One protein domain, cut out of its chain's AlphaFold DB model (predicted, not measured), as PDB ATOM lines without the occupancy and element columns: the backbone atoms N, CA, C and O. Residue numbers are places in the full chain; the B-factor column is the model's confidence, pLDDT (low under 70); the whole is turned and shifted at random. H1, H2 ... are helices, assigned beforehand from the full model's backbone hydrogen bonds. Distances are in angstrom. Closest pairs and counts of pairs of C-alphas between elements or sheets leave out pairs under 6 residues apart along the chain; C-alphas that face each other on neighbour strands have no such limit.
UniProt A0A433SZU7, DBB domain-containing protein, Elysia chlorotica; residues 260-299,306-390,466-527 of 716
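AT A GLANCE: This is residues 260 to 299, 306 to 390 and 466 to 527 of the 716 residues of the protein "DBB domain-containing protein" of Elysia chlorotica (UniProt A0A433SZU7). A core of short helices, H2, H4, H5 and H7, sends out two long helices, H8 and H11, which touch near the core and spread as a V, while a separate hairpin of H9 and H10 stands off to one side. H1 packs on the start of H2 at another side, and H3 touches no helix. The printed part has 187 residues with eleven named helices, H1 to H11 in chain order, and no named strand; the class is all helix. It is only just loose, close to compact, with a radius of gyration of the C-alphas of 19.5 A and spans of 61 by 54 by 31 A.

HOW THE PARTS SIT: H1, residues 260 to 267, touches residues 272 to 275 alone of H2, residues 272 to 284, at a steep tilt of 59 degrees; the closest C-alphas, of Cys 264 and Leu 275, are 6.3 A apart. H3, residues 291 to 297, is apart from H2. H5, residues 327 to 334, is the hub, touching four helices. It touches H2 at a shallow tilt of 25 degrees, C-alphas 280 and 329 coming closest at 4.2 A. H4, residues 317 to 324, forms a hairpin with H5, with closest C-alphas 321 and 330 at 5.7 A. H6, residues 339 to 343, only just touches H4, with 3 pairs of C-alphas within 8 A, the closest 318 and 342 at 6.9 A. H7, residues 353 to 359, touches H4 at 14 degrees, a shallow tilt, with closest C-alphas 319 and 353 at 4.6 A. H7 forms a hairpin with H8, residues 363 to 390; closest are C-alphas 354 and 366, 4.8 A. H9, residues 466 to 478, and H10, residues 483 to 498, form a hairpin at 3 degrees, with closest C-alphas 476 and 486 at 6.8 A. H11, residues 505 to 527, touches H8 at a steep tilt of 43 degrees, with closest C-alphas 368 and 509 at 6.7 A. Every O i to N i+4 pair is within hydrogen-bond range in the helices other than H2, 8 of 9, and H3, 2 of 3.

IN THESE COORDINATES: H1 begins at C-alpha 260, (-36.065, -15.171, -47.051). H2 is 18.2 A long, H8 40.4 A, H9 18.0 A, H10 21.8 A and H11 32.6 A, ending at C-alpha 527, (9.113, -17.456, -28.656).

THE WHOLE: The farthest C-alphas, of Pro 311 and Gly 479, are 61.7 A apart. Residues 300 to 305 and 391 to 465 are not printed, with gaps of 14.0 A and 35.8 A between C-alphas. Of the links printed whole, none is long. Residues 383 to 390 and 520 to 527 stand free. Mean pLDDT of the printed part is 73.2; 76 residues are under 70, among them 287 to 299, 377 to 390 and 494 to 516.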
ATOM      1  N   ILE A 260     -37.023 -15.423 -45.956       73.38
ATOM      2  CA  ILE A 260     -36.065 -15.171 -47.051       73.38
ATOM      3  C   ILE A 260     -36.791 -15.187 -48.405       73.38
ATOM      4  O   ILE A 260     -36.504 -14.365 -49.266       73.38
ATOM      5  N   ASP A 261     -37.773 -16.076 -48.569       74.94
ATOM      6  CA  ASP A 261     -38.520 -16.270 -49.814       74.94
ATOM      7  C   ASP A 261     -39.254 -15.003 -50.281       74.94
ATOM      8  O   ASP A 261     -39.352 -14.761 -51.483       74.94
ATOM      9  N   LEU A 262     -39.715 -14.152 -49.352       78.62
ATOM     10  CA  LEU A 262     -40.306 -12.863 -49.711       78.62
ATOM     11  C   LEU A 262     -39.236 -11.875 -50.190       78.62
ATOM     12  O   LEU A 262     -39.476 -11.143 -51.145       78.62
ATOM     13  N   LEU A 263     -38.052 -11.860 -49.572       78.38
ATOM     14  CA  LEU A 263     -36.939 -11.036 -50.052       78.38
ATOM     15  C   LEU A 263     -36.457 -11.510 -51.429       78.38
ATOM     16  O   LEU A 263     -36.232 -10.686 -52.309       78.38
ATOM     17  N   CYS A 264     -36.395 -12.821 -51.665       80.50
ATOM     18  CA  CYS A 264     -36.156 -13.370 -52.999       80.50
ATOM     19  C   CYS A 264     -37.188 -12.844 -54.016       80.50
ATOM     20  O   CYS A 264     -36.808 -12.380 -55.088       80.50
ATOM     21  N   GLN A 265     -38.478 -12.827 -53.660       80.69
ATOM     22  CA  GLN A 265     -39.533 -12.258 -54.508       80.69
ATOM     23  C   GLN A 265     -39.378 -10.743 -54.738       80.69
ATOM     24  O   GLN A 265     -39.538 -10.298 -55.872       80.69
ATOM     25  N   THR A 266     -39.048  -9.939 -53.719       79.75
ATOM     26  CA  THR A 266     -38.912  -8.474 -53.877       79.75
ATOM     27  C   THR A 266     -37.652  -8.055 -54.634       79.75
ATOM     28  O   THR A 266     -37.684  -7.043 -55.331       79.75
ATOM     29  N   TYR A 267     -36.568  -8.828 -54.542       76.19
ATOM     30  CA  TYR A 267     -35.341  -8.618 -55.320       76.19
ATOM     31  C   TYR A 267     -35.346  -9.334 -56.685       76.19
ATOM     32  O   TYR A 267     -34.425  -9.135 -57.476       76.19
ATOM     33  N   GLY A 268     -36.365 -10.149 -56.979       78.94
ATOM     34  CA  GLY A 268     -36.488 -10.920 -58.223       78.94
ATOM     35  C   GLY A 268     -35.508 -12.094 -58.359       78.94
ATOM     36  O   GLY A 268     -35.374 -12.650 -59.448       78.94
ATOM     37  N   THR A 269     -34.814 -12.473 -57.284       76.44
ATOM     38  CA  THR A 269     -33.786 -13.523 -57.286       76.44
ATOM     39  C   THR A 269     -34.405 -14.894 -57.055       76.44
ATOM     40  O   THR A 269     -35.188 -15.076 -56.124       76.44
ATOM     41  N   SER A 270     -34.018 -15.892 -57.851       72.75
ATOM     42  CA  SER A 270     -34.605 -17.242 -57.752       72.75
ATOM     43  C   SER A 270     -33.932 -18.128 -56.699       72.75
ATOM     44  O   SER A 270     -34.428 -19.213 -56.401       72.75
ATOM     45  N   THR A 271     -32.799 -17.695 -56.136       81.94
ATOM     46  CA  THR A 271     -32.034 -18.455 -55.134       81.94
ATOM     47  C   THR A 271     -31.560 -17.573 -53.981       81.94
ATOM     48  O   THR A 271     -31.316 -16.374 -54.138       81.94
ATOM     49  N   LYS A 272     -31.377 -18.192 -52.813       82.81
ATOM     50  CA  LYS A 272     -30.859 -17.548 -51.599       82.81
ATOM     51  C   LYS A 272     -29.428 -17.037 -51.797       82.81
ATOM     52  O   LYS A 272     -29.069 -15.983 -51.288       82.81
ATOM     53  N   GLU A 273     -28.621 -17.774 -52.549       83.44
ATOM     54  CA  GLU A 273     -27.207 -17.503 -52.831       83.44
ATOM     55  C   GLU A 273     -27.017 -16.343 -53.823       83.44
ATOM     56  O   GLU A 273     -25.957 -15.718 -53.867       83.44
ATOM     57  N   GLU A 274     -28.036 -16.055 -54.632       83.06
ATOM     58  CA  GLU A 274     -28.110 -14.869 -55.485       83.06
ATOM     59  C   GLU A 274     -28.531 -13.637 -54.669       83.06
ATOM     60  O   GLU A 274     -27.881 -12.594 -54.765       83.06
ATOM     61  N   LEU A 275     -29.533 -13.779 -53.788       86.62
ATOM     62  CA  LEU A 275     -29.925 -12.740 -52.829       86.62
ATOM     63  C   LEU A 275     -28.756 -12.339 -51.909       86.62
ATOM     64  O   LEU A 275     -28.496 -11.151 -51.746       86.62
ATOM     65  N   ASP A 276     -28.020 -13.310 -51.357       88.81
ATOM     66  CA  ASP A 276     -26.829 -13.109 -50.511       88.81
ATOM     67  C   ASP A 276     -25.803 -12.180 -51.190       88.81
ATOM     68  O   ASP A 276     -25.367 -11.178 -50.619       88.81
ATOM     69  N   LYS A 277     -25.505 -12.438 -52.469       85.19
ATOM     70  CA  LYS A 277     -24.584 -11.624 -53.278       85.19
ATOM     71  C   LYS A 277     -25.143 -10.250 -53.620       85.19
ATOM     72  O   LYS A 277     -24.390  -9.278 -53.595       85.19
ATOM     73  N   GLN A 278     -26.436 -10.142 -53.927       83.69
ATOM     74  CA  GLN A 278     -27.072  -8.845 -54.180       83.69
ATOM     75  C   GLN A 278     -27.064  -7.971 -52.919       83.69
ATOM     76  O   GLN A 278     -26.713  -6.795 -53.004       83.69
ATOM     77  N   LEU A 279     -27.361  -8.537 -51.745       86.31
ATOM     78  CA  LEU A 279     -27.293  -7.836 -50.459       86.31
ATOM     79  C   LEU A 279     -25.853  -7.434 -50.105       86.31
ATOM     80  O   LEU A 279     -25.624  -6.278 -49.754       86.31
ATOM     81  N   ALA A 280     -24.875  -8.333 -50.270       84.56
ATOM     82  CA  ALA A 280     -23.456  -8.031 -50.068       84.56
ATOM     83  C   ALA A 280     -22.972  -6.884 -50.971       84.56
ATOM     84  O   ALA A 280     -22.371  -5.924 -50.490       84.56
ATOM     85  N   ASN A 281     -23.293  -6.942 -52.266       83.38
ATOM     86  CA  ASN A 281     -22.938  -5.918 -53.247       83.38
ATOM     87  C   ASN A 281     -23.641  -4.579 -52.951       83.38
ATOM     88  O   ASN A 281     -23.020  -3.520 -53.002       83.38
ATOM     89  N   ARG A 282     -24.932  -4.591 -52.592       82.31
ATOM     90  CA  ARG A 282     -25.669  -3.370 -52.218       82.31
ATOM     91  C   ARG A 282     -25.128  -2.732 -50.942       82.31
ATOM     92  O   ARG A 282     -25.020  -1.512 -50.903       82.31
ATOM     93  N   PHE A 283     -24.748  -3.529 -49.945       83.56
ATOM     94  CA  PHE A 283     -24.120  -3.036 -48.721       83.56
ATOM     95  C   PHE A 283     -22.734  -2.439 -49.000       83.56
ATOM     96  O   PHE A 283     -22.486  -1.296 -48.630       83.56
ATOM     97  N   ALA A 284     -21.876  -3.147 -49.742       75.88
ATOM     98  CA  ALA A 284     -20.544  -2.668 -50.119       75.88
ATOM     99  C   ALA A 284     -20.579  -1.343 -50.908       75.88
ATOM    100  O   ALA A 284     -19.792  -0.447 -50.624       75.88
ATOM    101  N   ASN A 285     -21.526  -1.181 -51.840       76.81
ATOM    102  CA  ASN A 285     -21.722   0.076 -52.581       76.81
ATOM    103  C   ASN A 285     -22.430   1.182 -51.771       76.81
ATOM    104  O   ASN A 285     -22.530   2.310 -52.248       76.81
ATOM    105  N   SER A 286     -22.968   0.871 -50.585       73.50
ATOM    106  CA  SER A 286     -23.623   1.840 -49.695       73.50
ATOM    107  C   SER A 286     -22.690   2.382 -48.606       73.50
ATOM    108  O   SER A 286     -23.072   3.318 -47.902       73.50
ATOM    109  N   LEU A 287     -21.497   1.805 -48.445       68.00
ATOM    110  CA  LEU A 287     -20.456   2.314 -47.559       68.00
ATOM    111  C   LEU A 287     -19.607   3.348 -48.309       68.00
ATOM    112  O   LEU A 287     -19.167   3.105 -49.432       68.00
ATOM    113  N   CYS A 288     -19.348   4.499 -47.688       59.22
ATOM    114  CA  CYS A 288     -18.393   5.462 -48.231       59.22
ATOM    115  C   CYS A 288     -16.974   4.891 -48.139       59.22
ATOM    116  O   CYS A 288     -16.540   4.482 -47.064       59.22
ATOM    117  N   SER A 289     -16.222   4.937 -49.240       56.47
ATOM    118  CA  SER A 289     -14.822   4.487 -49.291       56.47
ATOM    119  C   SER A 289     -13.854   5.353 -48.468       56.47
ATOM    120  O   SER A 289     -12.682   5.003 -48.335       56.47
ATOM    121  N   ASP A 290     -14.315   6.486 -47.930       62.62
ATOM    122  CA  ASP A 290     -13.506   7.418 -47.147       62.62
ATOM    123  C   ASP A 290     -13.230   6.876 -45.729       62.62
ATOM    124  O   ASP A 290     -14.163   6.741 -44.926       62.62
ATOM    125  N   PRO A 291     -11.960   6.645 -45.341       58.78
ATOM    126  CA  PRO A 291     -11.629   6.068 -44.035       58.78
ATOM    127  C   PRO A 291     -11.997   6.985 -42.857       58.78
ATOM    128  O   PRO A 291     -12.221   6.505 -41.747       58.78
ATOM    129  N   ILE A 292     -12.105   8.299 -43.086       59.47
ATOM    130  CA  ILE A 292     -12.563   9.268 -42.077       59.47
ATOM    131  C   ILE A 292     -14.055   9.057 -41.780       59.47
ATOM    132  O   ILE A 292     -14.437   8.957 -40.616       59.47
ATOM    133  N   SER A 293     -14.884   8.924 -42.820       61.31
ATOM    134  CA  SER A 293     -16.328   8.680 -42.698       61.31
ATOM    135  C   SER A 293     -16.618   7.340 -42.019       61.31
ATOM    136  O   SER A 293     -17.480   7.260 -41.147       61.31
ATOM    137  N   MET A 294     -15.840   6.303 -42.343       60.25
ATOM    138  CA  MET A 294     -15.944   4.989 -41.701       60.25
ATOM    139  C   MET A 294     -15.564   5.032 -40.211       60.25
ATOM    140  O   MET A 294     -16.219   4.389 -39.397       60.25
ATOM    141  N   ARG A 295     -14.578   5.850 -39.817       60.19
ATOM    142  CA  ARG A 295     -14.179   6.010 -38.405       60.19
ATOM    143  C   ARG A 295     -15.221   6.741 -37.547       60.19
ATOM    144  O   ARG A 295     -15.215   6.579 -36.332       60.19
ATOM    145  N   ILE A 296     -16.134   7.506 -38.152       62.09
ATOM    146  CA  ILE A 296     -17.281   8.113 -37.450       62.09
ATOM    147  C   ILE A 296     -18.330   7.045 -37.089       62.09
ATOM    148  O   ILE A 296     -18.955   7.136 -36.036       62.09
ATOM    149  N   LEU A 297     -18.491   6.006 -37.918       61.97
ATOM    150  CA  LEU A 297     -19.422   4.894 -37.673       61.97
ATOM    151  C   LEU A 297     -18.941   3.918 -36.585       61.97
ATOM    152  O   LEU A 297     -19.737   3.137 -36.072       61.97
ATOM    153  N   ASP A 298     -17.659   3.974 -36.219       54.16
ATOM    154  CA  ASP A 298     -17.056   3.161 -35.152       54.16
ATOM    155  C   ASP A 298     -17.323   3.743 -33.741       54.16
ATOM    156  O   ASP A 298     -16.969   3.144 -32.724       54.16
ATOM    157  N   VAL A 299     -17.974   4.914 -33.658       55.31
ATOM    158  CA  VAL A 299     -18.403   5.535 -32.396       55.31
ATOM    159  C   VAL A 299     -19.685   4.864 -31.900       55.31
ATOM    160  O   VAL A 299     -20.783   5.139 -32.383       55.31
ATOM    161  N   PRO A 306     -21.733  -3.853 -23.761       53.19
ATOM    162  CA  PRO A 306     -21.476  -5.277 -23.983       53.19
ATOM    163  C   PRO A 306     -22.279  -6.147 -23.003       53.19
ATOM    164  O   PRO A 306     -22.337  -5.853 -21.809       53.19
ATOM    165  N   GLY A 307     -22.905  -7.217 -23.508       57.38
ATOM    166  CA  GLY A 307     -23.779  -8.096 -22.715       57.38
ATOM    167  C   GLY A 307     -25.207  -7.573 -22.488       57.38
ATOM    168  O   GLY A 307     -25.937  -8.104 -21.648       57.38
ATOM    169  N   GLN A 308     -25.631  -6.525 -23.202       61.56
ATOM    170  CA  GLN A 308     -26.998  -6.015 -23.118       61.56
ATOM    171  C   GLN A 308     -27.964  -6.872 -23.955       61.56
ATOM    172  O   GLN A 308     -27.950  -6.848 -25.187       61.56
ATOM    173  N   ARG A 309     -28.840  -7.620 -23.269       64.75
ATOM    174  CA  ARG A 309     -29.900  -8.428 -23.890       64.75
ATOM    175  C   ARG A 309     -30.926  -7.533 -24.583       64.75
ATOM    176  O   ARG A 309     -31.615  -6.743 -23.941       64.75
ATOM    177  N   SER A 310     -31.063  -7.707 -25.888       69.19
ATOM    178  CA  SER A 310     -32.039  -6.980 -26.702       69.19
ATOM    179  C   SER A 310     -33.454  -7.593 -26.638       69.19
ATOM    180  O   SER A 310     -33.596  -8.800 -26.426       69.19
ATOM    181  N   PRO A 311     -34.523  -6.800 -26.862       71.50
ATOM    182  CA  PRO A 311     -35.906  -7.291 -26.909       71.50
ATOM    183  C   PRO A 311     -36.310  -7.880 -28.277       71.50
ATOM    184  O   PRO A 311     -37.468  -8.249 -28.462       71.50
ATOM    185  N   HIS A 312     -35.383  -7.977 -29.238       76.81
ATOM    186  CA  HIS A 312     -35.648  -8.442 -30.602       76.81
ATOM    187  C   HIS A 312     -34.960  -9.783 -30.907       76.81
ATOM    188  O   HIS A 312     -33.856 -10.065 -30.438       76.81
ATOM    189  N   GLN A 313     -35.596 -10.613 -31.739       79.19
ATOM    190  CA  GLN A 313     -35.047 -11.908 -32.167       79.19
ATOM    191  C   GLN A 313     -33.743 -11.755 -32.973       79.19
ATOM    192  O   GLN A 313     -32.847 -12.593 -32.854       79.19
ATOM    193  N   TYR A 314     -33.629 -10.660 -33.735       84.25
ATOM    194  CA  TYR A 314     -32.449 -10.266 -34.504       84.25
ATOM    195  C   TYR A 314     -32.136  -8.779 -34.235       84.25
ATOM    196  O   TYR A 314     -32.719  -7.915 -34.887       84.25
ATOM    197  N   PRO A 315     -31.270  -8.441 -33.261       83.00
ATOM    198  CA  PRO A 315     -30.984  -7.043 -32.914       83.00
ATOM    199  C   PRO A 315     -30.067  -6.304 -33.893       83.00
ATOM    200  O   PRO A 315     -30.010  -5.079 -33.861       83.00
ATOM    201  N   SER A 316     -29.340  -7.017 -34.755       85.31
ATOM    202  CA  SER A 316     -28.502  -6.418 -35.798       85.31
ATOM    203  C   SER A 316     -28.582  -7.224 -37.095       85.31
ATOM    204  O   SER A 316     -28.913  -8.414 -37.081       85.31
ATOM    205  N   MET A 317     -28.221  -6.599 -38.222       87.06
ATOM    206  CA  MET A 317     -28.154  -7.285 -39.522       87.06
ATOM    207  C   MET A 317     -27.219  -8.504 -39.488       87.06
ATOM    208  O   MET A 317     -27.474  -9.477 -40.189       87.06
ATOM    209  N   LEU A 318     -26.194  -8.493 -38.624       88.06
ATOM    210  CA  LEU A 318     -25.285  -9.622 -38.411       88.06
ATOM    211  C   LEU A 318     -25.990 -10.819 -37.745       88.06
ATOM    212  O   LEU A 318     -25.777 -11.954 -38.164       88.06
ATOM    213  N   HIS A 319     -26.881 -10.587 -36.772       88.06
ATOM    214  CA  HIS A 319     -27.707 -11.652 -36.181       88.06
ATOM    215  C   HIS A 319     -28.658 -12.269 -37.210       88.06
ATOM    216  O   HIS A 319     -28.808 -13.489 -37.261       88.06
ATOM    217  N   TRP A 320     -29.288 -11.427 -38.033       88.56
ATOM    218  CA  TRP A 320     -30.200 -11.864 -39.087       88.56
ATOM    219  C   TRP A 320     -29.458 -12.672 -40.168       88.56
ATOM    220  O   TRP A 320     -29.815 -13.817 -40.442       88.56
ATOM    221  N   ALA A 321     -28.359 -12.135 -40.707       89.62
ATOM    222  CA  ALA A 321     -27.541 -12.797 -41.722       89.62
ATOM    223  C   ALA A 321     -26.952 -14.134 -41.232       89.62
ATOM    224  O   ALA A 321     -26.986 -15.123 -41.967       89.62
ATOM    225  N   ALA A 322     -26.493 -14.199 -39.977       89.44
ATOM    226  CA  ALA A 322     -25.976 -15.423 -39.369       89.44
ATOM    227  C   ALA A 322     -27.069 -16.482 -39.131       89.44
ATOM    228  O   ALA A 322     -26.849 -17.661 -39.407       89.44
ATOM    229  N   ALA A 323     -28.261 -16.078 -38.672       87.62
ATOM    230  CA  ALA A 323     -29.389 -16.989 -38.467       87.62
ATOM    231  C   ALA A 323     -29.949 -17.553 -39.781       87.62
ATOM    232  O   ALA A 323     -30.310 -18.727 -39.840       87.62
ATOM    233  N   HIS A 324     -29.989 -16.741 -40.840       86.88
ATOM    234  CA  HIS A 324     -30.414 -17.180 -42.169       86.88
ATOM    235  C   HIS A 324     -29.286 -17.828 -42.988       86.88
ATOM    236  O   HIS A 324     -29.566 -18.434 -44.020       86.88
ATOM    237  N   GLY A 325     -28.029 -17.773 -42.538       86.88
ATOM    238  CA  GLY A 325     -26.893 -18.409 -43.207       86.88
ATOM    239  C   GLY A 325     -26.506 -17.745 -44.530       86.88
ATOM    240  O   GLY A 325     -26.258 -18.452 -45.506       86.88
ATOM    241  N   LEU A 326     -26.517 -16.411 -44.569       89.00
ATOM    242  CA  LEU A 326     -26.088 -15.582 -45.702       89.00
ATOM    243  C   LEU A 326     -24.575 -15.344 -45.588       89.00
ATOM    244  O   LEU A 326     -24.125 -14.639 -44.685       89.00
ATOM    245  N   LYS A 327     -23.776 -16.010 -46.424       88.19
ATOM    246  CA  LYS A 327     -22.318 -16.124 -46.269       88.19
ATOM    247  C   LYS A 327     -21.582 -14.901 -46.802       88.19
ATOM    248  O   LYS A 327     -20.769 -14.326 -46.076       88.19
ATOM    249  N   ASP A 328     -21.862 -14.505 -48.042       85.56
ATOM    250  CA  ASP A 328     -21.185 -13.369 -48.673       85.56
ATOM    251  C   ASP A 328     -21.588 -12.060 -47.952       85.56
ATOM    252  O   ASP A 328     -20.711 -11.270 -47.586       85.56
ATOM    253  N   PHE A 329     -22.870 -11.882 -47.604       88.19
ATOM    254  CA  PHE A 329     -23.380 -10.729 -46.849       88.19
ATOM    255  C   PHE A 329     -22.856 -10.671 -45.406       88.19
ATOM    256  O   PHE A 329     -22.422  -9.607 -44.971       88.19
ATOM    257  N   THR A 330     -22.789 -11.797 -44.678       88.81
ATOM    258  CA  THR A 330     -22.127 -11.826 -43.353       88.81
ATOM    259  C   THR A 330     -20.658 -11.420 -43.461       88.81
ATOM    260  O   THR A 330     -20.164 -10.683 -42.610       88.81
ATOM    261  N   SER A 331     -19.953 -11.845 -44.517       85.38
ATOM    262  CA  SER A 331     -18.552 -11.459 -44.710       85.38
ATOM    263  C   SER A 331     -18.381  -9.958 -44.976       85.38
ATOM    264  O   SER A 331     -17.413  -9.376 -44.491       85.38
ATOM    265  N   ALA A 332     -19.325  -9.325 -45.681       83.50
ATOM    266  CA  ALA A 332     -19.336  -7.883 -45.912       83.50
ATOM    267  C   ALA A 332     -19.675  -7.099 -44.630       83.50
ATOM    268  O   ALA A 332     -18.997  -6.123 -44.319       83.50
ATOM    269  N   LEU A 333     -20.657  -7.565 -43.846       86.62
ATOM    270  CA  LEU A 333     -21.004  -6.992 -42.539       86.62
ATOM    271  C   LEU A 333     -19.838  -7.056 -41.541       86.62
ATOM    272  O   LEU A 333     -19.629  -6.102 -40.801       86.62
ATOM    273  N   LEU A 334     -19.060  -8.144 -41.533       84.12
ATOM    274  CA  LEU A 334     -17.874  -8.274 -40.675       84.12
ATOM    275  C   LEU A 334     -16.727  -7.326 -41.067       84.12
ATOM    276  O   LEU A 334     -15.887  -7.015 -40.233       84.12
ATOM    277  N   SER A 335     -16.692  -6.836 -42.311       78.19
ATOM    278  CA  SER A 335     -15.725  -5.819 -42.757       78.19
ATOM    279  C   SER A 335     -16.137  -4.378 -42.426       78.19
ATOM    280  O   SER A 335     -15.400  -3.455 -42.768       78.19
ATOM    281  N   ALA A 336     -17.298  -4.160 -41.802       78.25
ATOM    282  CA  ALA A 336     -17.766  -2.829 -41.433       78.25
ATOM    283  C   ALA A 336     -17.250  -2.389 -40.043       78.25
ATOM    284  O   ALA A 336     -17.084  -3.231 -39.155       78.25
ATOM    285  N   PRO A 337     -17.055  -1.074 -39.810       71.88
ATOM    286  CA  PRO A 337     -16.897  -0.531 -38.460       71.88
ATOM    287  C   PRO A 337     -18.093  -0.926 -37.579       71.88
ATOM    288  O   PRO A 337     -19.206  -1.142 -38.066       71.88
ATOM    289  N   GLY A 338     -17.855  -1.090 -36.280       73.25
ATOM    290  CA  GLY A 338     -18.849  -1.586 -35.325       73.25
ATOM    291  C   GLY A 338     -19.226  -3.075 -35.446       73.25
ATOM    292  O   GLY A 338     -20.040  -3.545 -34.648       73.25
ATOM    293  N   ALA A 339     -18.645  -3.861 -36.364       79.38
ATOM    294  CA  ALA A 339     -18.923  -5.302 -36.473       79.38
ATOM    295  C   ALA A 339     -18.604  -6.086 -35.182       79.38
ATOM    296  O   ALA A 339     -19.340  -6.998 -34.798       79.38
ATOM    297  N   THR A 340     -17.544  -5.685 -34.474       76.69
ATOM    298  CA  THR A 340     -17.162  -6.212 -33.155       76.69
ATOM    299  C   THR A 340     -18.249  -5.946 -32.115       76.69
ATOM    300  O   THR A 340     -18.713  -6.883 -31.466       76.69
ATOM    301  N   LEU A 341     -18.735  -4.705 -32.015       78.19
ATOM    302  CA  LEU A 341     -19.838  -4.312 -31.130       78.19
ATOM    303  C   LEU A 341     -21.113  -5.106 -31.454       78.19
ATOM    304  O   LEU A 341     -21.741  -5.679 -30.566       78.19
ATOM    305  N   ALA A 342     -21.447  -5.234 -32.742       81.12
ATOM    306  CA  ALA A 342     -22.609  -5.982 -33.223       81.12
ATOM    307  C   ALA A 342     -22.555  -7.498 -32.928       81.12
ATOM    308  O   ALA A 342     -23.592  -8.161 -33.018       81.12
ATOM    309  N   SER A 343     -21.377  -8.033 -32.576       80.75
ATOM    310  CA  SER A 343     -21.163  -9.415 -32.120       80.75
ATOM    311  C   SER A 343     -21.262  -9.605 -30.597       80.75
ATOM    312  O   SER A 343     -21.418 -10.737 -30.151       80.75
ATOM    313  N   GLN A 344     -21.215  -8.517 -29.815       79.75
ATOM    314  CA  GLN A 344     -21.268  -8.510 -28.338       79.75
ATOM    315  C   GLN A 344     -22.673  -8.205 -27.773       79.75
ATOM    316  O   GLN A 344     -22.872  -8.179 -26.554       79.75
ATOM    317  N   ILE A 345     -23.642  -7.944 -28.654       82.69
ATOM    318  CA  ILE A 345     -25.066  -7.802 -28.326       82.69
ATOM    319  C   ILE A 345     -25.692  -9.197 -28.336       82.69
ATOM    320  O   ILE A 345     -25.526  -9.914 -29.316       82.69
ATOM    321  N   ASN A 346     -26.464  -9.557 -27.306       82.62
ATOM    322  CA  ASN A 346     -27.202 -10.823 -27.285       82.62
ATOM    323  C   ASN A 346     -28.662 -10.618 -27.746       82.62
ATOM    324  O   ASN A 346     -29.298  -9.598 -27.437       82.62
ATOM    325  N   ASN A 347     -29.240 -11.604 -28.438       82.50
ATOM    326  CA  ASN A 347     -30.669 -11.596 -28.778       82.50
ATOM    327  C   ASN A 347     -31.583 -11.973 -27.585       82.50
ATOM    328  O   ASN A 347     -31.103 -12.286 -26.493       82.50
ATOM    329  N   VAL A 348     -32.908 -11.993 -27.790       83.50
ATOM    330  CA  VAL A 348     -33.896 -12.403 -26.761       83.50
ATOM    331  C   VAL A 348     -33.586 -13.766 -26.128       83.50
ATOM    332  O   VAL A 348     -33.768 -13.921 -24.921       83.50
ATOM    333  N   ASP A 349     -33.082 -14.736 -26.889       78.19
ATOM    334  CA  ASP A 349     -32.728 -16.073 -26.392       78.19
ATOM    335  C   ASP A 349     -31.336 -16.115 -25.719       78.19
ATOM    336  O   ASP A 349     -30.827 -17.201 -25.443       78.19
ATOM    337  N   ASN A 350     -30.681 -14.968 -25.506       82.06
ATOM    338  CA  ASN A 350     -29.269 -14.838 -25.115       82.06
ATOM    339  C   ASN A 350     -28.295 -15.547 -26.085       82.06
ATOM    340  O   ASN A 350     -27.307 -16.133 -25.650       82.06
ATOM    341  N   ASN A 351     -28.582 -15.534 -27.394       84.50
ATOM    342  CA  ASN A 351     -27.684 -16.063 -28.427       84.50
ATOM    343  C   ASN A 351     -27.005 -14.920 -29.196       84.50
ATOM    344  O   ASN A 351     -27.677 -13.982 -29.633       84.50
ATOM    345  N   ASP A 352     -25.701 -15.072 -29.416       85.44
ATOM    346  CA  ASP A 352     -24.863 -14.209 -30.259       85.44
ATOM    347  C   ASP A 352     -24.967 -14.633 -31.740       85.44
ATOM    348  O   ASP A 352     -25.452 -15.737 -32.024       85.44
ATOM    349  N   PRO A 353     -24.447 -13.862 -32.721       86.88
ATOM    350  CA  PRO A 353     -24.460 -14.272 -34.132       86.88
ATOM    351  C   PRO A 353     -23.777 -15.630 -34.376       86.88
ATOM    352  O   PRO A 353     -24.252 -16.439 -35.174       86.88
ATOM    353  N   ILE A 354     -22.700 -15.916 -33.635       87.88
ATOM    354  CA  ILE A 354     -21.975 -17.197 -33.674       87.88
ATOM    355  C   ILE A 354     -22.898 -18.363 -33.290       87.88
ATOM    356  O   ILE A 354     -22.877 -19.408 -33.949       87.88
ATOM    357  N   ASP A 355     -23.697 -18.204 -32.235       86.88
ATOM    358  CA  ASP A 355     -24.579 -19.258 -31.733       86.88
ATOM    359  C   ASP A 355     -25.890 -19.342 -32.515       86.88
ATOM    360  O   ASP A 355     -26.373 -20.447 -32.742       86.88
ATOM    361  N   LEU A 356     -26.407 -18.229 -33.049       88.25
ATOM    362  CA  LEU A 356     -27.496 -18.259 -34.027       88.25
ATOM    363  C   LEU A 356     -27.105 -19.035 -35.291       88.25
ATOM    364  O   LEU A 356     -27.902 -19.845 -35.768       88.25
ATOM    365  N   ALA A 357     -25.881 -18.871 -35.802       89.62
ATOM    366  CA  ALA A 357     -25.397 -19.675 -36.924       89.62
ATOM    367  C   ALA A 357     -25.345 -21.178 -36.573       89.62
ATOM    368  O   ALA A 357     -25.818 -21.999 -37.356       89.62
ATOM    369  N   LYS A 358     -24.857 -21.555 -35.379       88.38
ATOM    370  CA  LYS A 358     -24.861 -22.958 -34.895       88.38
ATOM    371  C   LYS A 358     -26.274 -23.520 -34.709       88.38
ATOM    372  O   LYS A 358     -26.562 -24.608 -35.199       88.38
ATOM    373  N   LYS A 359     -27.163 -22.772 -34.046       87.88
ATOM    374  CA  LYS A 359     -28.561 -23.143 -33.750       87.88
ATOM    375  C   LYS A 359     -29.366 -23.433 -35.021       87.88
ATOM    376  O   LYS A 359     -30.222 -24.309 -35.001       87.88
ATOM    377  N   ASN A 360     -29.048 -22.747 -36.122       85.81
ATOM    378  CA  ASN A 360     -29.661 -22.949 -37.440       85.81
ATOM    379  C   ASN A 360     -28.840 -23.868 -38.379       85.81
ATOM    380  O   ASN A 360     -29.138 -23.960 -39.566       85.81
ATOM    381  N   GLY A 361     -27.810 -24.560 -37.872       86.06
ATOM    382  CA  GLY A 361     -27.032 -25.569 -38.609       86.06
ATOM    383  C   GLY A 361     -25.878 -25.045 -39.479       86.06
ATOM    384  O   GLY A 361     -25.116 -25.841 -40.029       86.06
ATOM    385  N   TYR A 362     -25.678 -23.729 -39.572       88.88
ATOM    386  CA  TYR A 362     -24.643 -23.079 -40.386       88.88
ATOM    387  C   TYR A 362     -23.257 -23.093 -39.711       88.88
ATOM    388  O   TYR A 362     -22.623 -22.057 -39.499       88.88
ATOM    389  N   ASN A 363     -22.760 -24.290 -39.386       87.25
ATOM    390  CA  ASN A 363     -21.507 -24.495 -38.651       87.25
ATOM    391  C   ASN A 363     -20.274 -23.878 -39.341       87.25
ATOM    392  O   ASN A 363     -19.429 -23.300 -38.661       87.25
ATOM    393  N   GLU A 364     -20.189 -23.936 -40.675       84.19
ATOM    394  CA  GLU A 364     -19.110 -23.294 -41.448       84.19
ATOM    395  C   GLU A 364     -19.082 -21.771 -41.248       84.19
ATOM    396  O   GLU A 364     -18.019 -21.188 -41.045       84.19
ATOM    397  N   LEU A 365     -20.259 -21.133 -41.275       87.50
ATOM    398  CA  LEU A 365     -20.395 -19.690 -41.091       87.50
ATOM    399  C   LEU A 365     -20.109 -19.297 -39.637       87.50
ATOM    400  O   LEU A 365     -19.418 -18.315 -39.397       87.50
ATOM    401  N   SER A 366     -20.563 -20.101 -38.671       88.62
ATOM    402  CA  SER A 366     -20.238 -19.907 -37.254       88.62
ATOM    403  C   SER A 366     -18.729 -19.985 -36.985       88.62
ATOM    404  O   SER A 366     -18.209 -19.162 -36.231       88.62
ATOM    405  N   LYS A 367     -18.015 -20.934 -37.619       86.38
ATOM    406  CA  LYS A 367     -16.547 -21.010 -37.539       86.38
ATOM    407  C   LYS A 367     -15.916 -19.757 -38.150       86.38
ATOM    408  O   LYS A 367     -15.117 -19.124 -37.479       86.38
ATOM    409  N   PHE A 368     -16.344 -19.346 -39.348       86.00
ATOM    410  CA  PHE A 368     -15.832 -18.142 -40.013       86.00
ATOM    411  C   PHE A 368     -16.023 -16.858 -39.185       86.00
ATOM    412  O   PHE A 368     -15.081 -16.082 -39.066       86.00
ATOM    413  N   ILE A 369     -17.193 -16.646 -38.563       85.94
ATOM    414  CA  ILE A 369     -17.432 -15.486 -37.680       85.94
ATOM    415  C   ILE A 369     -16.474 -15.518 -36.475       85.94
ATOM    416  O   ILE A 369     -15.870 -14.499 -36.149       85.94
ATOM    417  N   TYR A 370     -16.305 -16.681 -35.832       85.31
ATOM    418  CA  TYR A 370     -15.357 -16.847 -34.722       85.31
ATOM    419  C   TYR A 370     -13.910 -16.586 -35.169       85.31
ATOM    420  O   TYR A 370     -13.199 -15.806 -34.541       85.31
ATOM    421  N   ASP A 371     -13.487 -17.203 -36.278       82.94
ATOM    422  CA  ASP A 371     -12.134 -17.065 -36.811       82.94
ATOM    423  C   ASP A 371     -11.809 -15.607 -37.168       82.94
ATOM    424  O   ASP A 371     -10.681 -15.168 -36.951       82.94
ATOM    425  N   PHE A 372     -12.792 -14.864 -37.691       82.94
ATOM    426  CA  PHE A 372     -12.660 -13.451 -38.042       82.94
ATOM    427  C   PHE A 372     -12.455 -12.555 -36.819       82.94
ATOM    428  O   PHE A 372     -11.532 -11.743 -36.806       82.94
ATOM    429  N   LEU A 373     -13.272 -12.724 -35.777       81.56
ATOM    430  CA  LEU A 373     -13.169 -11.915 -34.559       81.56
ATOM    431  C   LEU A 373     -11.852 -12.185 -33.809       81.56
ATOM    432  O   LEU A 373     -11.198 -11.243 -33.374       81.56
ATOM    433  N   GLU A 374     -11.408 -13.445 -33.749       77.56
ATOM    434  CA  GLU A 374     -10.109 -13.831 -33.177       77.56
ATOM    435  C   GLU A 374      -8.926 -13.233 -33.968       77.56
ATOM    436  O   GLU A 374      -7.945 -12.772 -33.383       77.56
ATOM    437  N   ALA A 375      -9.023 -13.170 -35.303       74.31
ATOM    438  CA  ALA A 375      -8.023 -12.507 -36.142       74.31
ATOM    439  C   ALA A 375      -8.006 -10.977 -35.949       74.31
ATOM    440  O   ALA A 375      -6.932 -10.376 -35.980       74.31
ATOM    441  N   GLN A 376      -9.166 -10.352 -35.724       70.25
ATOM    442  CA  GLN A 376      -9.280  -8.913 -35.476       70.25
ATOM    443  C   GLN A 376      -8.764  -8.518 -34.080       70.25
ATOM    444  O   GLN A 376      -8.072  -7.512 -33.949       70.25
ATOM    445  N   GLU A 377      -9.020  -9.325 -33.046       69.00
ATOM    446  CA  GLU A 377      -8.430  -9.142 -31.708       69.00
ATOM    447  C   GLU A 377      -6.895  -9.267 -31.749       69.00
ATOM    448  O   GLU A 377      -6.178  -8.461 -31.147       69.00
ATOM    449  N   LEU A 378      -6.378 -10.222 -32.530       68.56
ATOM    450  CA  LEU A 378      -4.943 -10.394 -32.747       68.56
ATOM    451  C   LEU A 378      -4.318  -9.219 -33.524       68.56
ATOM    452  O   LEU A 378      -3.239  -8.759 -33.165       68.56
ATOM    453  N   ALA A 379      -5.002  -8.679 -34.538       66.19
ATOM    454  CA  ALA A 379      -4.558  -7.468 -35.232       66.19
ATOM    455  C   ALA A 379      -4.508  -6.255 -34.282       66.19
ATOM    456  O   ALA A 379      -3.469  -5.607 -34.173       66.19
ATOM    457  N   ASN A 380      -5.577  -6.016 -33.515       65.06
ATOM    458  CA  ASN A 380      -5.656  -4.912 -32.552       65.06
ATOM    459  C   ASN A 380      -4.554  -4.983 -31.476       65.06
ATOM    460  O   ASN A 380      -4.007  -3.957 -31.073       65.06
ATOM    461  N   THR A 381      -4.215  -6.187 -31.000       64.06
ATOM    462  CA  THR A 381      -3.146  -6.384 -30.003       64.06
ATOM    463  C   THR A 381      -1.745  -6.250 -30.604       64.06
ATOM    464  O   THR A 381      -0.862  -5.700 -29.942       64.06
ATOM    465  N   CYS A 382      -1.535  -6.645 -31.865       59.50
ATOM    466  CA  CYS A 382      -0.309  -6.334 -32.603       59.50
ATOM    467  C   CYS A 382      -0.141  -4.823 -32.842       59.50
ATOM    468  O   CYS A 382       0.933  -4.293 -32.565       59.50
ATOM    469  N   ASP A 383      -1.189  -4.114 -33.273       59.59
ATOM    470  CA  ASP A 383      -1.159  -2.656 -33.464       59.59
ATOM    471  C   ASP A 383      -0.856  -1.918 -32.153       59.59
ATOM    472  O   ASP A 383      -0.055  -0.981 -32.132       59.59
ATOM    473  N   LEU A 384      -1.437  -2.373 -31.037       60.62
ATOM    474  CA  LEU A 384      -1.135  -1.850 -29.706       60.62
ATOM    475  C   LEU A 384       0.341  -2.075 -29.338       60.62
ATOM    476  O   LEU A 384       1.007  -1.156 -28.861       60.62
ATOM    477  N   TYR A 385       0.887  -3.266 -29.607       58.47
ATOM    478  CA  TYR A 385       2.300  -3.570 -29.366       58.47
ATOM    479  C   TYR A 385       3.237  -2.706 -30.226       58.47
ATOM    480  O   TYR A 385       4.263  -2.238 -29.730       58.47
ATOM    481  N   VAL A 386       2.880  -2.426 -31.484       64.62
ATOM    482  CA  VAL A 386       3.628  -1.513 -32.370       64.62
ATOM    483  C   VAL A 386       3.575  -0.067 -31.858       64.62
ATOM    484  O   VAL A 386       4.604   0.602 -31.830       64.62
ATOM    485  N   GLN A 387       2.423   0.408 -31.379       55.03
ATOM    486  CA  GLN A 387       2.285   1.756 -30.803       55.03
ATOM    487  C   GLN A 387       3.108   1.932 -29.513       55.03
ATOM    488  O   GLN A 387       3.791   2.945 -29.343       55.03
ATOM    489  N   PHE A 388       3.106   0.932 -28.623       49.09
ATOM    490  CA  PHE A 388       3.917   0.965 -27.401       49.09
ATOM    491  C   PHE A 388       5.420   0.810 -27.680       49.09
ATOM    492  O   PHE A 388       6.213   1.574 -27.137       49.09
ATOM    493  N   SER A 389       5.832  -0.118 -28.550       49.69
ATOM    494  CA  SER A 389       7.255  -0.302 -28.885       49.69
ATOM    495  C   SER A 389       7.836   0.873 -29.680       49.69
ATOM    496  O   SER A 389       8.945   1.315 -29.383       49.69
ATOM    497  N   GLY A 390       7.065   1.467 -30.598       42.97
ATOM    498  CA  GLY A 390       7.439   2.706 -31.290       42.97
ATOM    499  C   GLY A 390       7.623   3.907 -30.353       42.97
ATOM    500  O   GLY A 390       8.395   4.808 -30.664       42.97
ATOM    501  N   GLN A 466      -6.064 -12.973 -60.175       51.69
ATOM    502  CA  GLN A 466      -4.848 -13.213 -60.955       51.69
ATOM    503  C   GLN A 466      -5.163 -13.327 -62.450       51.69
ATOM    504  O   GLN A 466      -4.395 -12.810 -63.252       51.69
ATOM    505  N   THR A 467      -6.298 -13.921 -62.835       65.88
ATOM    506  CA  THR A 467      -6.764 -13.919 -64.233       65.88
ATOM    507  C   THR A 467      -6.975 -12.491 -64.744       65.88
ATOM    508  O   THR A 467      -6.423 -12.140 -65.780       65.88
ATOM    509  N   GLU A 468      -7.669 -11.640 -63.975       68.25
ATOM    510  CA  GLU A 468      -7.881 -10.221 -64.312       68.25
ATOM    511  C   GLU A 468      -6.548  -9.436 -64.401       68.25
ATOM    512  O   GLU A 468      -6.398  -8.582 -65.272       68.25
ATOM    513  N   LEU A 469      -5.542  -9.745 -63.565       70.31
ATOM    514  CA  LEU A 469      -4.192  -9.168 -63.699       70.31
ATOM    515  C   LEU A 469      -3.468  -9.629 -64.969       70.31
ATOM    516  O   LEU A 469      -2.844  -8.811 -65.642       70.31
ATOM    517  N   ILE A 470      -3.516 -10.929 -65.272       72.56
ATOM    518  CA  ILE A 470      -2.857 -11.517 -66.444       72.56
ATOM    519  C   ILE A 470      -3.474 -10.950 -67.724       72.56
ATOM    520  O   ILE A 470      -2.736 -10.609 -68.640       72.56
ATOM    521  N   GLU A 471      -4.795 -10.768 -67.766       74.56
ATOM    522  CA  GLU A 471      -5.503 -10.148 -68.888       74.56
ATOM    523  C   GLU A 471      -5.083  -8.681 -69.091       74.56
ATOM    524  O   GLU A 471      -4.672  -8.314 -70.191       74.56
ATOM    525  N   ILE A 472      -5.058  -7.859 -68.030       75.50
ATOM    526  CA  ILE A 472      -4.542  -6.477 -68.105       75.50
ATOM    527  C   ILE A 472      -3.080  -6.469 -68.589       75.50
ATOM    528  O   ILE A 472      -2.721  -5.687 -69.471       75.50
ATOM    529  N   GLN A 473      -2.230  -7.352 -68.056       69.31
ATOM    530  CA  GLN A 473      -0.821  -7.453 -68.444       69.31
ATOM    531  C   GLN A 473      -0.647  -7.914 -69.902       69.31
ATOM    532  O   GLN A 473       0.254  -7.437 -70.596       69.31
ATOM    533  N   GLU A 474      -1.498  -8.817 -70.387       74.44
ATOM    534  CA  GLU A 474      -1.494  -9.278 -71.772       74.44
ATOM    535  C   GLU A 474      -1.972  -8.211 -72.755       74.44
ATOM    536  O   GLU A 474      -1.342  -8.043 -73.796       74.44
ATOM    537  N   GLU A 475      -3.042  -7.477 -72.455       72.19
ATOM    538  CA  GLU A 475      -3.556  -6.427 -73.345       72.19
ATOM    539  C   GLU A 475      -2.611  -5.218 -73.417       72.19
ATOM    540  O   GLU A 475      -2.385  -4.671 -74.500       72.19
ATOM    541  N   VAL A 476      -1.933  -4.880 -72.312       76.44
ATOM    542  CA  VAL A 476      -0.793  -3.944 -72.319       76.44
ATOM    543  C   VAL A 476       0.348  -4.470 -73.194       76.44
ATOM    544  O   VAL A 476       0.898  -3.732 -74.008       76.44
ATOM    545  N   LYS A 477       0.682  -5.763 -73.092       74.19
ATOM    546  CA  LYS A 477       1.728  -6.408 -73.907       74.19
ATOM    547  C   LYS A 477       1.356  -6.523 -75.395       74.19
ATOM    548  O   LYS A 477       2.254  -6.552 -76.234       74.19
ATOM    549  N   LYS A 478       0.062  -6.567 -75.729       75.50
ATOM    550  CA  LYS A 478      -0.476  -6.492 -77.102       75.50
ATOM    551  C   LYS A 478      -0.521  -5.051 -77.635       75.50
ATOM    552  O   LYS A 478      -0.680  -4.869 -78.836       75.50
ATOM    553  N   GLY A 479      -0.343  -4.044 -76.772       63.91
ATOM    554  CA  GLY A 479      -0.396  -2.623 -77.126       63.91
ATOM    555  C   GLY A 479      -1.814  -2.052 -77.236       63.91
ATOM    556  O   GLY A 479      -1.983  -0.969 -77.788       63.91
ATOM    557  N   ASN A 480      -2.824  -2.764 -76.723       67.12
ATOM    558  CA  ASN A 480      -4.235  -2.377 -76.830       67.12
ATOM    559  C   ASN A 480      -4.667  -1.326 -75.791       67.12
ATOM    560  O   ASN A 480      -5.700  -0.690 -75.983       67.12
ATOM    561  N   PHE A 481      -3.879  -1.119 -74.729       66.25
ATOM    562  CA  PHE A 481      -4.111  -0.087 -73.714       66.25
ATOM    563  C   PHE A 481      -2.965   0.923 -73.654       66.25
ATOM    564  O   PHE A 481      -1.787   0.561 -73.726       66.25
ATOM    565  N   SER A 482      -3.308   2.195 -73.444       72.19
ATOM    566  CA  SER A 482      -2.324   3.230 -73.100       72.19
ATOM    567  C   SER A 482      -1.744   2.993 -71.700       72.19
ATOM    568  O   SER A 482      -2.424   2.463 -70.828       72.19
ATOM    569  N   ILE A 483      -0.517   3.450 -71.424       70.44
ATOM    570  CA  ILE A 483       0.113   3.334 -70.089       70.44
ATOM    571  C   ILE A 483      -0.760   3.981 -68.996       70.44
ATOM    572  O   ILE A 483      -0.898   3.431 -67.907       70.44
ATOM    573  N   ILE A 484      -1.413   5.105 -69.306       66.56
ATOM    574  CA  ILE A 484      -2.312   5.820 -68.382       66.56
ATOM    575  C   ILE A 484      -3.586   5.002 -68.106       66.56
ATOM    576  O   ILE A 484      -4.074   4.945 -66.981       66.56
ATOM    577  N   GLU A 485      -4.107   4.336 -69.132       68.81
ATOM    578  CA  GLU A 485      -5.300   3.489 -69.068       68.81
ATOM    579  C   GLU A 485      -5.009   2.181 -68.317       68.81
ATOM    580  O   GLU A 485      -5.771   1.786 -67.439       68.81
ATOM    581  N   ALA A 486      -3.843   1.582 -68.562       71.75
ATOM    582  CA  ALA A 486      -3.305   0.458 -67.808       71.75
ATOM    583  C   ALA A 486      -3.104   0.800 -66.324       71.75
ATOM    584  O   ALA A 486      -3.474   0.011 -65.456       71.75
ATOM    585  N   GLU A 487      -2.579   1.990 -66.012       69.94
ATOM    586  CA  GLU A 487      -2.502   2.481 -64.636       69.94
ATOM    587  C   GLU A 487      -3.887   2.670 -64.010       69.94
ATOM    588  O   GLU A 487      -4.075   2.294 -62.855       69.94
ATOM    589  N   MET A 488      -4.871   3.206 -64.736       69.00
ATOM    590  CA  MET A 488      -6.246   3.327 -64.235       69.00
ATOM    591  C   MET A 488      -6.888   1.958 -63.977       69.00
ATOM    592  O   MET A 488      -7.496   1.763 -62.923       69.00
ATOM    593  N   LEU A 489      -6.710   0.991 -64.882       72.44
ATOM    594  CA  LEU A 489      -7.180  -0.387 -64.718       72.44
ATOM    595  C   LEU A 489      -6.498  -1.074 -63.528       72.44
ATOM    596  O   LEU A 489      -7.182  -1.696 -62.714       72.44
ATOM    597  N   PHE A 490      -5.182  -0.909 -63.366       75.44
ATOM    598  CA  PHE A 490      -4.425  -1.468 -62.244       75.44
ATOM    599  C   PHE A 490      -4.786  -0.817 -60.903       75.44
ATOM    600  O   PHE A 490      -4.979  -1.529 -59.920       75.44
ATOM    601  N   ARG A 491      -4.941   0.514 -60.846       68.56
ATOM    602  CA  ARG A 491      -5.428   1.237 -59.654       68.56
ATOM    603  C   ARG A 491      -6.841   0.774 -59.287       68.56
ATOM    604  O   ARG A 491      -7.074   0.380 -58.154       68.56
ATOM    605  N   SER A 492      -7.747   0.687 -60.263       62.00
ATOM    606  CA  SER A 492      -9.119   0.209 -60.051       62.00
ATOM    607  C   SER A 492      -9.179  -1.261 -59.601       62.00
ATOM    608  O   SER A 492      -9.967  -1.607 -58.723       62.00
ATOM    609  N   TRP A 493      -8.331  -2.137 -60.153       73.38
ATOM    610  CA  TRP A 493      -8.157  -3.515 -59.674       73.38
ATOM    611  C   TRP A 493      -7.619  -3.543 -58.235       73.38
ATOM    612  O   TRP A 493      -8.164  -4.253 -57.387       73.38
ATOM    613  N   LYS A 494      -6.599  -2.726 -57.942       62.25
ATOM    614  CA  LYS A 494      -5.968  -2.631 -56.624       62.25
ATOM    615  C   LYS A 494      -6.973  -2.174 -55.572       62.25
ATOM    616  O   LYS A 494      -7.052  -2.805 -54.525       62.25
ATOM    617  N   ASP A 495      -7.783  -1.160 -55.860       55.31
ATOM    618  CA  ASP A 495      -8.791  -0.650 -54.928       55.31
ATOM    619  C   ASP A 495      -9.896  -1.688 -54.670       55.31
ATOM    620  O   ASP A 495     -10.257  -1.920 -53.515       55.31
ATOM    621  N   ARG A 496     -10.369  -2.414 -55.702       54.09
ATOM    622  CA  ARG A 496     -11.308  -3.552 -55.538       54.09
ATOM    623  C   ARG A 496     -10.742  -4.689 -54.678       54.09
ATOM    624  O   ARG A 496     -11.509  -5.394 -54.021       54.09
ATOM    625  N   TYR A 497      -9.424  -4.883 -54.700       52.31
ATOM    626  CA  TYR A 497      -8.733  -5.902 -53.911       52.31
ATOM    627  C   TYR A 497      -8.457  -5.431 -52.471       52.31
ATOM    628  O   TYR A 497      -8.748  -6.157 -51.525       52.31
ATOM    629  N   MET A 498      -7.978  -4.195 -52.291       44.66
ATOM    630  CA  MET A 498      -7.649  -3.596 -50.986       44.66
ATOM    631  C   MET A 498      -8.893  -3.321 -50.128       44.66
ATOM    632  O   MET A 498      -8.831  -3.464 -48.914       44.66
ATOM    633  N   THR A 499     -10.031  -2.988 -50.747       47.88
ATOM    634  CA  THR A 499     -11.334  -2.864 -50.057       47.88
ATOM    635  C   THR A 499     -12.026  -4.213 -49.817       47.88
ATOM    636  O   THR A 499     -13.093  -4.264 -49.212       47.88
ATOM    637  N   GLY A 500     -11.464  -5.325 -50.307       50.22
ATOM    638  CA  GLY A 500     -12.037  -6.670 -50.176       50.22
ATOM    639  C   GLY A 500     -13.326  -6.922 -50.976       50.22
ATOM    640  O   GLY A 500     -13.846  -8.041 -50.948       50.22
ATOM    641  N   ASN A 501     -13.843  -5.927 -51.704       45.53
ATOM    642  CA  ASN A 501     -15.155  -5.963 -52.363       45.53
ATOM    643  C   ASN A 501     -15.279  -7.014 -53.484       45.53
ATOM    644  O   ASN A 501     -16.392  -7.393 -53.840       45.53
ATOM    645  N   ALA A 502     -14.163  -7.519 -54.021       44.84
ATOM    646  CA  ALA A 502     -14.148  -8.574 -55.043       44.84
ATOM    647  C   ALA A 502     -13.869  -9.998 -54.503       44.84
ATOM    648  O   ALA A 502     -13.818 -10.949 -55.285       44.84
ATOM    649  N   VAL A 503     -13.649 -10.170 -53.193       54.75
ATOM    650  CA  VAL A 503     -13.160 -11.437 -52.615       54.75
ATOM    651  C   VAL A 503     -14.320 -12.289 -52.089       54.75
ATOM    652  O   VAL A 503     -14.969 -11.917 -51.111       54.75
ATOM    653  N   SER A 504     -14.554 -13.449 -52.716       59.34
ATOM    654  CA  SER A 504     -15.575 -14.434 -52.310       59.34
ATOM    655  C   SER A 504     -15.370 -14.917 -50.870       59.34
ATOM    656  O   SER A 504     -14.226 -15.061 -50.436       59.34
ATOM    657  N   PHE A 505     -16.451 -15.290 -50.167       62.81
ATOM    658  CA  PHE A 505     -16.393 -15.957 -48.857       62.81
ATOM    659  C   PHE A 505     -15.297 -17.038 -48.756       62.81
ATOM    660  O   PHE A 505     -14.558 -17.075 -47.774       62.81
ATOM    661  N   ARG A 506     -15.137 -17.892 -49.782       67.50
ATOM    662  CA  ARG A 506     -14.143 -18.987 -49.771       67.50
ATOM    663  C   ARG A 506     -12.696 -18.495 -49.810       67.50
ATOM    664  O   ARG A 506     -11.816 -19.156 -49.270       67.50
ATOM    665  N   ASP A 507     -12.451 -17.351 -50.439       63.72
ATOM    666  CA  ASP A 507     -11.118 -16.756 -50.549       63.72
ATOM    667  C   ASP A 507     -10.816 -15.841 -49.355       63.72
ATOM    668  O   ASP A 507      -9.690 -15.851 -48.865       63.72
ATOM    669  N   ARG A 508     -11.836 -15.170 -48.792       65.50
ATOM    670  CA  ARG A 508     -11.759 -14.501 -47.479       65.50
ATOM    671  C   ARG A 508     -11.404 -15.497 -46.373       65.50
ATOM    672  O   ARG A 508     -10.491 -15.244 -45.596       65.50
ATOM    673  N   GLN A 509     -12.081 -16.647 -46.333       66.50
ATOM    674  CA  GLN A 509     -11.793 -17.722 -45.380       66.50
ATOM    675  C   GLN A 509     -10.355 -18.240 -45.533       66.50
ATOM    676  O   GLN A 509      -9.637 -18.344 -44.543       66.50
ATOM    677  N   ARG A 510      -9.908 -18.486 -46.772       67.81
ATOM    678  CA  ARG A 510      -8.550 -18.970 -47.061       67.81
ATOM    679  C   ARG A 510      -7.467 -17.974 -46.641       67.81
ATOM    680  O   ARG A 510      -6.535 -18.363 -45.951       67.81
ATOM    681  N   GLY A 511      -7.622 -16.695 -46.996       67.75
ATOM    682  CA  GLY A 511      -6.692 -15.637 -46.591       67.75
ATOM    683  C   GLY A 511      -6.614 -15.466 -45.071       67.75
ATOM    684  O   GLY A 511      -5.566 -15.103 -44.542       67.75
ATOM    685  N   LEU A 512      -7.690 -15.793 -44.353       64.06
ATOM    686  CA  LEU A 512      -7.719 -15.751 -42.897       64.06
ATOM    687  C   LEU A 512      -7.090 -16.994 -42.241       64.06
ATOM    688  O   LEU A 512      -6.348 -16.847 -41.270       64.06
ATOM    689  N   ASP A 513      -7.303 -18.196 -42.787       67.38
ATOM    690  CA  ASP A 513      -6.542 -19.397 -42.400       67.38
ATOM    691  C   ASP A 513      -5.029 -19.206 -42.677       67.38
ATOM    692  O   ASP A 513      -4.180 -19.645 -41.894       67.38
ATOM    693  N   ASP A 514      -4.676 -18.502 -43.761       69.25
ATOM    694  CA  ASP A 514      -3.300 -18.122 -44.098       69.25
ATOM    695  C   ASP A 514      -2.721 -17.102 -43.091       69.25
ATOM    696  O   ASP A 514      -1.631 -17.339 -42.566       69.25
ATOM    697  N   PHE A 515      -3.458 -16.036 -42.743       67.50
ATOM    698  CA  PHE A 515      -3.074 -15.044 -41.720       67.50
ATOM    699  C   PHE A 515      -2.879 -15.676 -40.336       67.50
ATOM    700  O   PHE A 515      -1.867 -15.433 -39.676       67.50
ATOM    701  N   LYS A 516      -3.792 -16.562 -39.913       66.12
ATOM    702  CA  LYS A 516      -3.647 -17.331 -38.667       66.12
ATOM    703  C   LYS A 516      -2.358 -18.157 -38.661       66.12
ATOM    704  O   LYS A 516      -1.637 -18.157 -37.664       66.12
ATOM    705  N   ARG A 517      -2.030 -18.818 -39.775       71.31
ATOM    706  CA  ARG A 517      -0.795 -19.607 -39.926       71.31
ATOM    707  C   ARG A 517       0.468 -18.735 -39.937       71.31
ATOM    708  O   ARG A 517       1.489 -19.160 -39.397       71.31
ATOM    709  N   GLU A 518       0.423 -17.552 -40.542       68.62
ATOM    710  CA  GLU A 518       1.526 -16.578 -40.553       68.62
ATOM    711  C   GLU A 518       1.797 -16.043 -39.139       68.62
ATOM    712  O   GLU A 518       2.911 -16.179 -38.629       68.62
ATOM    713  N   ASN A 519       0.767 -15.553 -38.441       61.09
ATOM    714  CA  ASN A 519       0.911 -15.033 -37.081       61.09
ATOM    715  C   ASN A 519       1.312 -16.124 -36.080       61.09
ATOM    716  O   ASN A 519       2.128 -15.871 -35.195       61.09
ATOM    717  N   GLN A 520       0.820 -17.359 -36.237       71.25
ATOM    718  CA  GLN A 520       1.273 -18.488 -35.420       71.25
ATOM    719  C   GLN A 520       2.779 -18.748 -35.601       71.25
ATOM    720  O   GLN A 520       3.482 -18.965 -34.614       71.25
ATOM    721  N   ARG A 521       3.299 -18.665 -36.835       71.81
ATOM    722  CA  ARG A 521       4.744 -18.768 -37.116       71.81
ATOM    723  C   ARG A 521       5.529 -17.587 -36.546       71.81
ATOM    724  O   ARG A 521       6.601 -17.810 -35.990       71.81
ATOM    725  N   ALA A 522       5.008 -16.364 -36.647       68.38
ATOM    726  CA  ALA A 522       5.638 -15.170 -36.083       68.38
ATOM    727  C   ALA A 522       5.745 -15.261 -34.550       68.38
ATOM    728  O   ALA A 522       6.826 -15.072 -33.993       68.38
ATOM    729  N   MET A 523       4.666 -15.665 -33.872       63.84
ATOM    730  CA  MET A 523       4.654 -15.917 -32.426       63.84
ATOM    731  C   MET A 523       5.600 -17.058 -32.027       63.84
ATOM    732  O   MET A 523       6.307 -16.953 -31.025       63.84
ATOM    733  N   GLU A 524       5.684 -18.137 -32.813       69.25
ATOM    734  CA  GLU A 524       6.641 -19.221 -32.561       69.25
ATOM    735  C   GLU A 524       8.102 -18.772 -32.773       69.25
ATOM    736  O   GLU A 524       8.991 -19.187 -32.027       69.25
ATOM    737  N   ALA A 525       8.365 -17.895 -33.748       69.75
ATOM    738  CA  ALA A 525       9.684 -17.308 -33.990       69.75
ATOM    739  C   ALA A 525      10.103 -16.353 -32.857       69.75
ATOM    740  O   ALA A 525      11.206 -16.491 -32.325       69.75
ATOM    741  N   LEU A 526       9.207 -15.464 -32.414       62.50
ATOM    742  CA  LEU A 526       9.415 -14.600 -31.244       62.50
ATOM    743  C   LEU A 526       9.667 -15.428 -29.974       62.50
ATOM    744  O   LEU A 526      10.595 -15.142 -29.216       62.50
ATOM    745  N   LYS A 527       8.918 -16.520 -29.776       67.12
ATOM    746  CA  LYS A 527       9.113 -17.456 -28.656       67.12
ATOM    747  C   LYS A 527      10.468 -18.173 -28.701       67.12
ATOM    748  O   LYS A 527      11.037 -18.440 -27.645       67.12
TER     749      LYS A 527